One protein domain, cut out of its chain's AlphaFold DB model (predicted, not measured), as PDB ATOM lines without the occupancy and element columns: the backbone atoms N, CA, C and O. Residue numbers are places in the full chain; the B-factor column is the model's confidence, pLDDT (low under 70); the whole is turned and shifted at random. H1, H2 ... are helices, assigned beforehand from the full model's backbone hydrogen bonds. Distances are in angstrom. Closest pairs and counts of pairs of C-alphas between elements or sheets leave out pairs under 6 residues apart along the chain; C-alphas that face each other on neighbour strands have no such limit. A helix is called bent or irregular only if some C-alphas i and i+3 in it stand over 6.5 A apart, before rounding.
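Overview. This is residues 13 to 63 of the 115 residues of an uncharacterized protein of Sphingomonadales bacterium BRH_c3 (UniProt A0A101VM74). Three helices follow one another end to end in a wide, open U: H2 makes the base, H1 turns off at one of its ends, and H3 turns off at the other, making an L-shaped corner with H2. No helix touches another, and no stretch of the printed part folds back to fill the space between H1 and H3. The printed part has 51 residues with three named helices, in the order H1, H2, H3, and no named strand; its class is all helix. The whole is extended, with a radius of gyration of the C-alphas of 16.8 A, and its outline is elongated, spanning 44 by 27 by 16 A.

Arrangement. Begin at Arg 13, where H1, residues 13 to 22, opens the printed part. A tight link of 3 residues takes you from it to H2, residues 26 to 43, and these two helices meet only through their link. Pass Asn 44, the one residue of the next tight link, and you come to H3, residues 45 to 62. Look there at the closest C-alphas of H2 and H3, those of Val 41 and Val 48, 6.1 A apart. These two helices are close but not clearly touching, with 1 pair of C-alphas within 8 A. Their lines are about perpendicular, at 78 degrees, and their centres are 20.8 A apart. H1 and H3 are apart. Along the backbone, every O i to N i+4 pair of H1, H2 and H3 is within hydrogen-bond range.

Along the chain. Find C-alpha 13 at (11.744, -13.879, 21.545); from there H1 runs 14.2 A to C-alpha 22. Next find C-alpha 26 at (1.372, -0.432, 14.425), where H2 begins; its 18 residues run 25.6 A to C-alpha 43. H3, also of 18 residues, runs 26.2 A from C-alpha 45 to C-alpha 62 at (19.883, -4.821, -15.613). None of the three helices is bent.

Size, cuts and confidence. Take the C-alphas of Arg 13 and Ser 63, the first and last printed, and you find them 41.8 A apart. The two farthest apart are those of Asn 23 and Ser 63, at 45.6 A. Long stretches stand free, among them residues 30 to 39, which belong to H2, and residues 50 to 63, of which 50 to 62 belong to H3. The printed part has no cut, and neither of its links is long. In the B-factor column the mean pLDDT of the printed part is 87.0; look for the model's low confidence, under 70, at residues 20 to 23.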
ATOM      1  N   ARG A  13      11.495 -15.065  22.384       84.44
ATOM      2  CA  ARG A  13      11.744 -13.879  21.545       84.44
ATOM      3  C   ARG A  13      10.453 -13.263  21.015       84.44
ATOM      4  O   ARG A  13      10.341 -12.040  21.008       84.44
ATOM      5  N   ILE A  14       9.498 -14.085  20.577       84.50
ATOM      6  CA  ILE A  14       8.194 -13.618  20.089       84.50
ATOM      7  C   ILE A  14       7.405 -12.970  21.222       84.50
ATOM      8  O   ILE A  14       6.854 -11.900  21.014       84.50
ATOM      9  N   GLU A  15       7.392 -13.556  22.416       84.94
ATOM     10  CA  GLU A  15       6.670 -13.016  23.570       84.94
ATOM     11  C   GLU A  15       7.279 -11.690  24.048       84.94
ATOM     12  O   GLU A  15       6.564 -10.704  24.228       84.94
ATOM     13  N   LYS A  16       8.616 -11.606  24.117       83.00
ATOM     14  CA  LYS A  16       9.334 -10.344  24.370       83.00
ATOM     15  C   LYS A  16       9.064  -9.294  23.288       83.00
ATOM     16  O   LYS A  16       8.943  -8.112  23.603       83.00
ATOM     17  N   ALA A  17       8.979  -9.694  22.017       72.75
ATOM     18  CA  ALA A  17       8.643  -8.785  20.921       72.75
ATOM     19  C   ALA A  17       7.175  -8.333  20.991       72.75
ATOM     20  O   ALA A  17       6.895  -7.148  20.842       72.75
ATOM     21  N   GLN A  18       6.246  -9.240  21.289       74.56
ATOM     22  CA  GLN A  18       4.827  -8.938  21.447       74.56
ATOM     23  C   GLN A  18       4.589  -7.987  22.615       74.56
ATOM     24  O   GLN A  18       3.893  -7.003  22.422       74.56
ATOM     25  N   GLN A  19       5.245  -8.170  23.764       79.00
ATOM     26  CA  GLN A  19       5.162  -7.214  24.878       79.00
ATOM     27  C   GLN A  19       5.599  -5.791  24.484       79.00
ATOM     28  O   GLN A  19       5.022  -4.816  24.960       79.00
ATOM     29  N   ARG A  20       6.582  -5.647  23.581       65.06
ATOM     30  CA  ARG A  20       7.013  -4.338  23.052       65.06
ATOM     31  C   ARG A  20       6.002  -3.746  22.067       65.06
ATOM     32  O   ARG A  20       5.810  -2.535  22.042       65.06
ATOM     33  N   LEU A  21       5.342  -4.590  21.275       63.38
ATOM     34  CA  LEU A  21       4.328  -4.164  20.308       63.38
ATOM     35  C   LEU A  21       2.965  -3.885  20.961       63.38
ATOM     36  O   LEU A  21       2.277  -2.974  20.529       63.38
ATOM     37  N   THR A  22       2.568  -4.601  22.017       65.12
ATOM     38  CA  THR A  22       1.268  -4.420  22.694       65.12
ATOM     39  C   THR A  22       1.099  -3.017  23.279       65.12
ATOM     40  O   THR A  22      -0.019  -2.516  23.351       65.12
ATOM     41  N   ASN A  23       2.200  -2.353  23.637       69.81
ATOM     42  CA  ASN A  23       2.172  -1.012  24.216       69.81
ATOM     43  C   ASN A  23       2.055   0.120  23.177       69.81
ATOM     44  O   ASN A  23       1.869   1.266  23.577       69.81
ATOM     45  N   ARG A  24       2.150  -0.165  21.865       73.25
ATOM     46  CA  ARG A  24       2.022   0.852  20.805       73.25
ATOM     47  C   ARG A  24       1.337   0.322  19.541       73.25
ATOM     48  O   ARG A  24       1.740  -0.713  19.014       73.25
ATOM     49  N   PRO A  25       0.348   1.035  18.979       81.81
ATOM     50  CA  PRO A  25      -0.299   0.604  17.748       81.81
ATOM     51  C   PRO A  25       0.686   0.617  16.564       81.81
ATOM     52  O   PRO A  25       1.535   1.498  16.448       81.81
ATOM     53  N   ALA A  26       0.539  -0.335  15.634       77.38
ATOM     54  CA  ALA A  26       1.372  -0.432  14.425       77.38
ATOM     55  C   ALA A  26       1.374   0.858  13.578       77.38
ATOM     56  O   ALA A  26       2.354   1.165  12.900       77.38
ATOM     57  N   SER A  27       0.290   1.634  13.647       82.00
ATOM     58  CA  SER A  27       0.168   2.940  12.998       82.00
ATOM     59  C   SER A  27       1.131   3.988  13.560       82.00
ATOM     60  O   SER A  27       1.604   4.826  12.794       82.00
ATOM     61  N   GLU A  28       1.456   3.948  14.855       85.06
ATOM     62  CA  GLU A  28       2.451   4.850  15.449       85.06
ATOM     63  C   GLU A  28       3.857   4.502  14.971       85.06
ATOM     64  O   GLU A  28       4.577   5.392  14.540       85.06
ATOM     65  N   TYR A  29       4.214   3.215  14.920       84.19
ATOM     66  CA  TYR A  29       5.504   2.789  14.366       84.19
ATOM     67  C   TYR A  29       5.676   3.202  12.902       84.19
ATOM     68  O   TYR A  29       6.736   3.684  12.513       84.19
ATOM     69  N   ALA A  30       4.627   3.046  12.091       86.56
ATOM     70  CA  ALA A  30       4.654   3.476  10.697       86.56
ATOM     71  C   ALA A  30       4.806   5.001  10.569       86.56
ATOM     72  O   ALA A  30       5.541   5.477   9.707       86.56
ATOM     73  N   ARG A  31       4.125   5.769  11.430       88.25
ATOM     74  CA  ARG A  31       4.209   7.233  11.444       88.25
ATOM     75  C   ARG A  31       5.587   7.720  11.878       88.25
ATOM     76  O   ARG A  31       6.136   8.596  11.215       88.25
ATOM     77  N   ASP A  32       6.136   7.138  12.936       90.31
ATOM     78  CA  ASP A  32       7.452   7.492  13.466       90.31
ATOM     79  C   ASP A  32       8.541   7.165  12.443       90.31
ATOM     80  O   ASP A  32       9.334   8.037  12.101       90.31
ATOM     81  N   ALA A  33       8.499   5.972  11.842       90.38
ATOM     82  CA  ALA A  33       9.423   5.598  10.773       90.38
ATOM     83  C   ALA A  33       9.308   6.526   9.551       90.38
ATOM     84  O   ALA A  33      10.315   6.883   8.940       90.38
ATOM     85  N   ALA A  34       8.092   6.948   9.188       92.00
ATOM     86  CA  ALA A  34       7.891   7.895   8.094       92.00
ATOM     87  C   ALA A  34       8.453   9.286   8.425       92.00
ATOM     88  O   ALA A  34       9.060   9.918   7.561       92.00
ATOM     89  N   HIS A  35       8.262   9.774   9.651       94.75
ATOM     90  CA  HIS A  35       8.842  11.043  10.095       94.75
ATOM     91  C   HIS A  35      10.368  10.977  10.139       94.75
ATOM     92  O   HIS A  35      11.019  11.852   9.574       94.75
ATOM     93  N   GLU A  36      10.934   9.905  10.684       94.06
ATOM     94  CA  GLU A  36      12.381   9.699  10.735       94.06
ATOM     95  C   GLU A  36      12.998   9.622   9.334       94.06
ATOM     96  O   GLU A  36      14.018  10.254   9.067       94.06
ATOM     97  N   ALA A  37      12.343   8.939   8.391       92.62
ATOM     98  CA  ALA A  37      12.780   8.921   7.000       92.62
ATOM     99  C   ALA A  37      12.762  10.325   6.369       92.62
ATOM    100  O   ALA A  37      13.710  10.706   5.682       92.62
ATOM    101  N   ILE A  38      11.710  11.116   6.605       96.25
ATOM    102  CA  ILE A  38      11.618  12.494   6.102       96.25
ATOM    103  C   ILE A  38      12.731  13.363   6.694       96.25
ATOM    104  O   ILE A  38      13.365  14.135   5.971       96.25
ATOM    105  N   ASP A  39      12.981  13.246   7.992       96.25
ATOM    106  CA  ASP A  39      14.001  14.041   8.666       96.25
ATOM    107  C   ASP A  39      15.410  13.621   8.243       96.25
ATOM    108  O   ASP A  39      16.255  14.483   7.999       96.25
ATOM    109  N   PHE A  40      15.640  12.329   8.004       94.38
ATOM    110  CA  PHE A  40      16.876  11.842   7.402       94.38
ATOM    111  C   PHE A  40      17.120  12.440   6.011       94.38
ATOM    112  O   PHE A  40      18.241  12.858   5.715       94.38
ATOM    113  N   VAL A  41      16.083  12.526   5.169       96.50
ATOM    114  CA  VAL A  41      16.176  13.142   3.832       96.50
ATOM    115  C   VAL A  41      16.527  14.622   3.930       96.50
ATOM    116  O   VAL A  41      17.392  15.093   3.193       96.50
ATOM    117  N   LYS A  42      15.893  15.355   4.852       96.38
ATOM    118  CA  LYS A  42      16.198  16.775   5.086       96.38
ATOM    119  C   LYS A  42      17.619  16.977   5.608       96.38
ATOM    120  O   LYS A  42      18.278  17.927   5.197       96.38
ATOM    121  N   ALA A  43      18.082  16.101   6.497       97.56
ATOM    122  CA  ALA A  43      19.419  16.170   7.074       97.56
ATOM    123  C   ALA A  43      20.513  15.769   6.070       97.56
ATOM    124  O   ALA A  43      21.615  16.311   6.114       97.56
ATOM    125  N   ASN A  44      20.215  14.849   5.144       95.06
ATOM    126  CA  ASN A  44      21.192  14.268   4.222       95.06
ATOM    127  C   ASN A  44      20.718  14.310   2.753       95.06
ATOM    128  O   ASN A  44      20.657  13.265   2.093       95.06
ATOM    129  N   PRO A  45      20.421  15.493   2.185       93.25
ATOM    130  CA  PRO A  45      19.807  15.595   0.860       93.25
ATOM    131  C   PRO A  45      20.693  14.997  -0.240       93.25
ATOM    132  O   PRO A  45      20.214  14.261  -1.101       93.25
ATOM    133  N   LEU A  46      22.007  15.248  -0.183       95.12
ATOM    134  CA  LEU A  46      22.959  14.719  -1.164       95.12
ATOM    135  C   LEU A  46      23.088  13.194  -1.086       95.12
ATOM    136  O   LEU A  46      23.172  12.535  -2.120       95.12
ATOM    137  N   LEU A  47      23.066  12.626   0.123       94.12
ATOM    138  CA  LEU A  47      23.177  11.183   0.321       94.12
ATOM    139  C   LEU A  47      21.949  10.462  -0.234       94.12
ATOM    140  O   LEU A  47      22.094   9.448  -0.910       94.12
ATOM    141  N   VAL A  48      20.750  11.008  -0.014       96.06
ATOM    142  CA  VAL A  48      19.509  10.437  -0.554       96.06
ATOM    143  C   VAL A  48      19.474  10.508  -2.076       96.06
ATOM    144  O   VAL A  48      19.137   9.515  -2.718       96.06
ATOM    145  N   ILE A  49      19.867  11.640  -2.667       94.88
ATOM    146  CA  ILE A  49      19.967  11.768  -4.127       94.88
ATOM    147  C   ILE A  49      20.974  10.753  -4.680       94.88
ATOM    148  O   ILE A  49      20.673  10.053  -5.649       94.88
ATOM    149  N   GLY A  50      22.139  10.621  -4.041       94.25
ATOM    150  CA  GLY A  50      23.150   9.633  -4.410       94.25
ATOM    151  C   GLY A  50      22.632   8.195  -4.315       94.25
ATOM    152  O   GLY A  50      22.813   7.415  -5.249       94.25
ATOM    153  N   ALA A  51      21.927   7.854  -3.235       93.50
ATOM    154  CA  ALA A  51      21.328   6.536  -3.038       93.50
ATOM    155  C   ALA A  51      20.258   6.230  -4.098       93.50
ATOM    156  O   ALA A  51      20.270   5.155  -4.700       93.50
ATOM    157  N   ALA A  52      19.371   7.187  -4.383       95.00
ATOM    158  CA  ALA A  52      18.357   7.049  -5.424       95.00
ATOM    159  C   ALA A  52      18.992   6.847  -6.810       95.00
ATOM    160  O   ALA A  52      18.575   5.962  -7.560       95.00
ATOM    161  N   ALA A  53      20.038   7.614  -7.129       93.94
ATOM    162  CA  ALA A  53      20.789   7.456  -8.369       93.94
ATOM    163  C   ALA A  53      21.454   6.074  -8.459       93.94
ATOM    164  O   ALA A  53      21.345   5.412  -9.490       93.94
ATOM    165  N   ALA A  54      22.084   5.600  -7.381       91.38
ATOM    166  CA  ALA A  54      22.707   4.281  -7.333       91.38
ATOM    167  C   ALA A  54      21.691   3.152  -7.582       91.38
ATOM    168  O   ALA A  54      21.946   2.267  -8.399       91.38
ATOM    169  N   VAL A  55      20.513   3.215  -6.953       93.56
ATOM    170  CA  VAL A  55      19.428   2.242  -7.175       93.56
ATOM    171  C   VAL A  55      18.917   2.305  -8.616       93.56
ATOM    172  O   VAL A  55      18.773   1.271  -9.268       93.56
ATOM    173  N   GLY A  56      18.690   3.510  -9.147       90.06
ATOM    174  CA  GLY A  56      18.249   3.705 -10.527       90.06
ATOM    175  C   GLY A  56      19.248   3.160 -11.549       90.06
ATOM    176  O   GLY A  56      18.851   2.516 -12.519       90.06
ATOM    177  N   LEU A  57      20.546   3.346 -11.311       87.69
ATOM    178  CA  LEU A  57      21.610   2.806 -12.157       87.69
ATOM    179  C   LEU A  57      21.717   1.283 -12.039       87.69
ATOM    180  O   LEU A  57      21.838   0.600 -13.059       87.69
ATOM    181  N   ALA A  58      21.613   0.729 -10.831       87.94
ATOM    182  CA  ALA A  58      21.610  -0.718 -10.623       87.94
ATOM    183  C   ALA A  58      20.455  -1.385 -11.390       87.94
ATOM    184  O   ALA A  58      20.663  -2.342 -12.133       87.94
ATOM    185  N   LEU A  59      19.246  -0.826 -11.302       86.56
ATOM    186  CA  LEU A  59      18.082  -1.344 -12.024       86.56
ATOM    187  C   LEU A  59      18.166  -1.072 -13.535       86.56
ATOM    188  O   LEU A  59      17.857  -1.943 -14.351       86.56
ATOM    189  N   GLY A  60      18.631   0.114 -13.925       83.69
ATOM    190  CA  GLY A  60      18.780   0.516 -15.321       83.69
ATOM    191  C   GLY A  60      19.756  -0.381 -16.076       83.69
ATOM    192  O   GLY A  60      19.434  -0.850 -17.170       83.69
ATOM    193  N   THR A  61      20.903  -0.704 -15.474       84.50
ATOM    194  CA  THR A  61      21.926  -1.586 -16.065       84.50
ATOM    195  C   THR A  61      21.474  -3.043 -16.189       84.50
ATOM    196  O   THR A  61      21.976  -3.763 -17.052       84.50
ATOM    197  N   MET A  62      20.477  -3.493 -15.418       85.69
ATOM    198  CA  MET A  62      19.883  -4.821 -15.613       85.69
ATOM    199  C   MET A  62      19.006  -4.902 -16.872       85.69
ATOM    200  O   MET A  62      18.856  -5.988 -17.438       85.69
ATOM    201  N   SER A  63      18.474  -3.777 -17.361       85.06
ATOM    202  CA  SER A  63      17.614  -3.735 -18.551       85.06
ATOM    203  C   SER A  63      18.392  -3.918 -19.869       85.06
ATOM    204  O   SER A  63      19.547  -3.512 -20.003       85.06
TER     205      SER A  63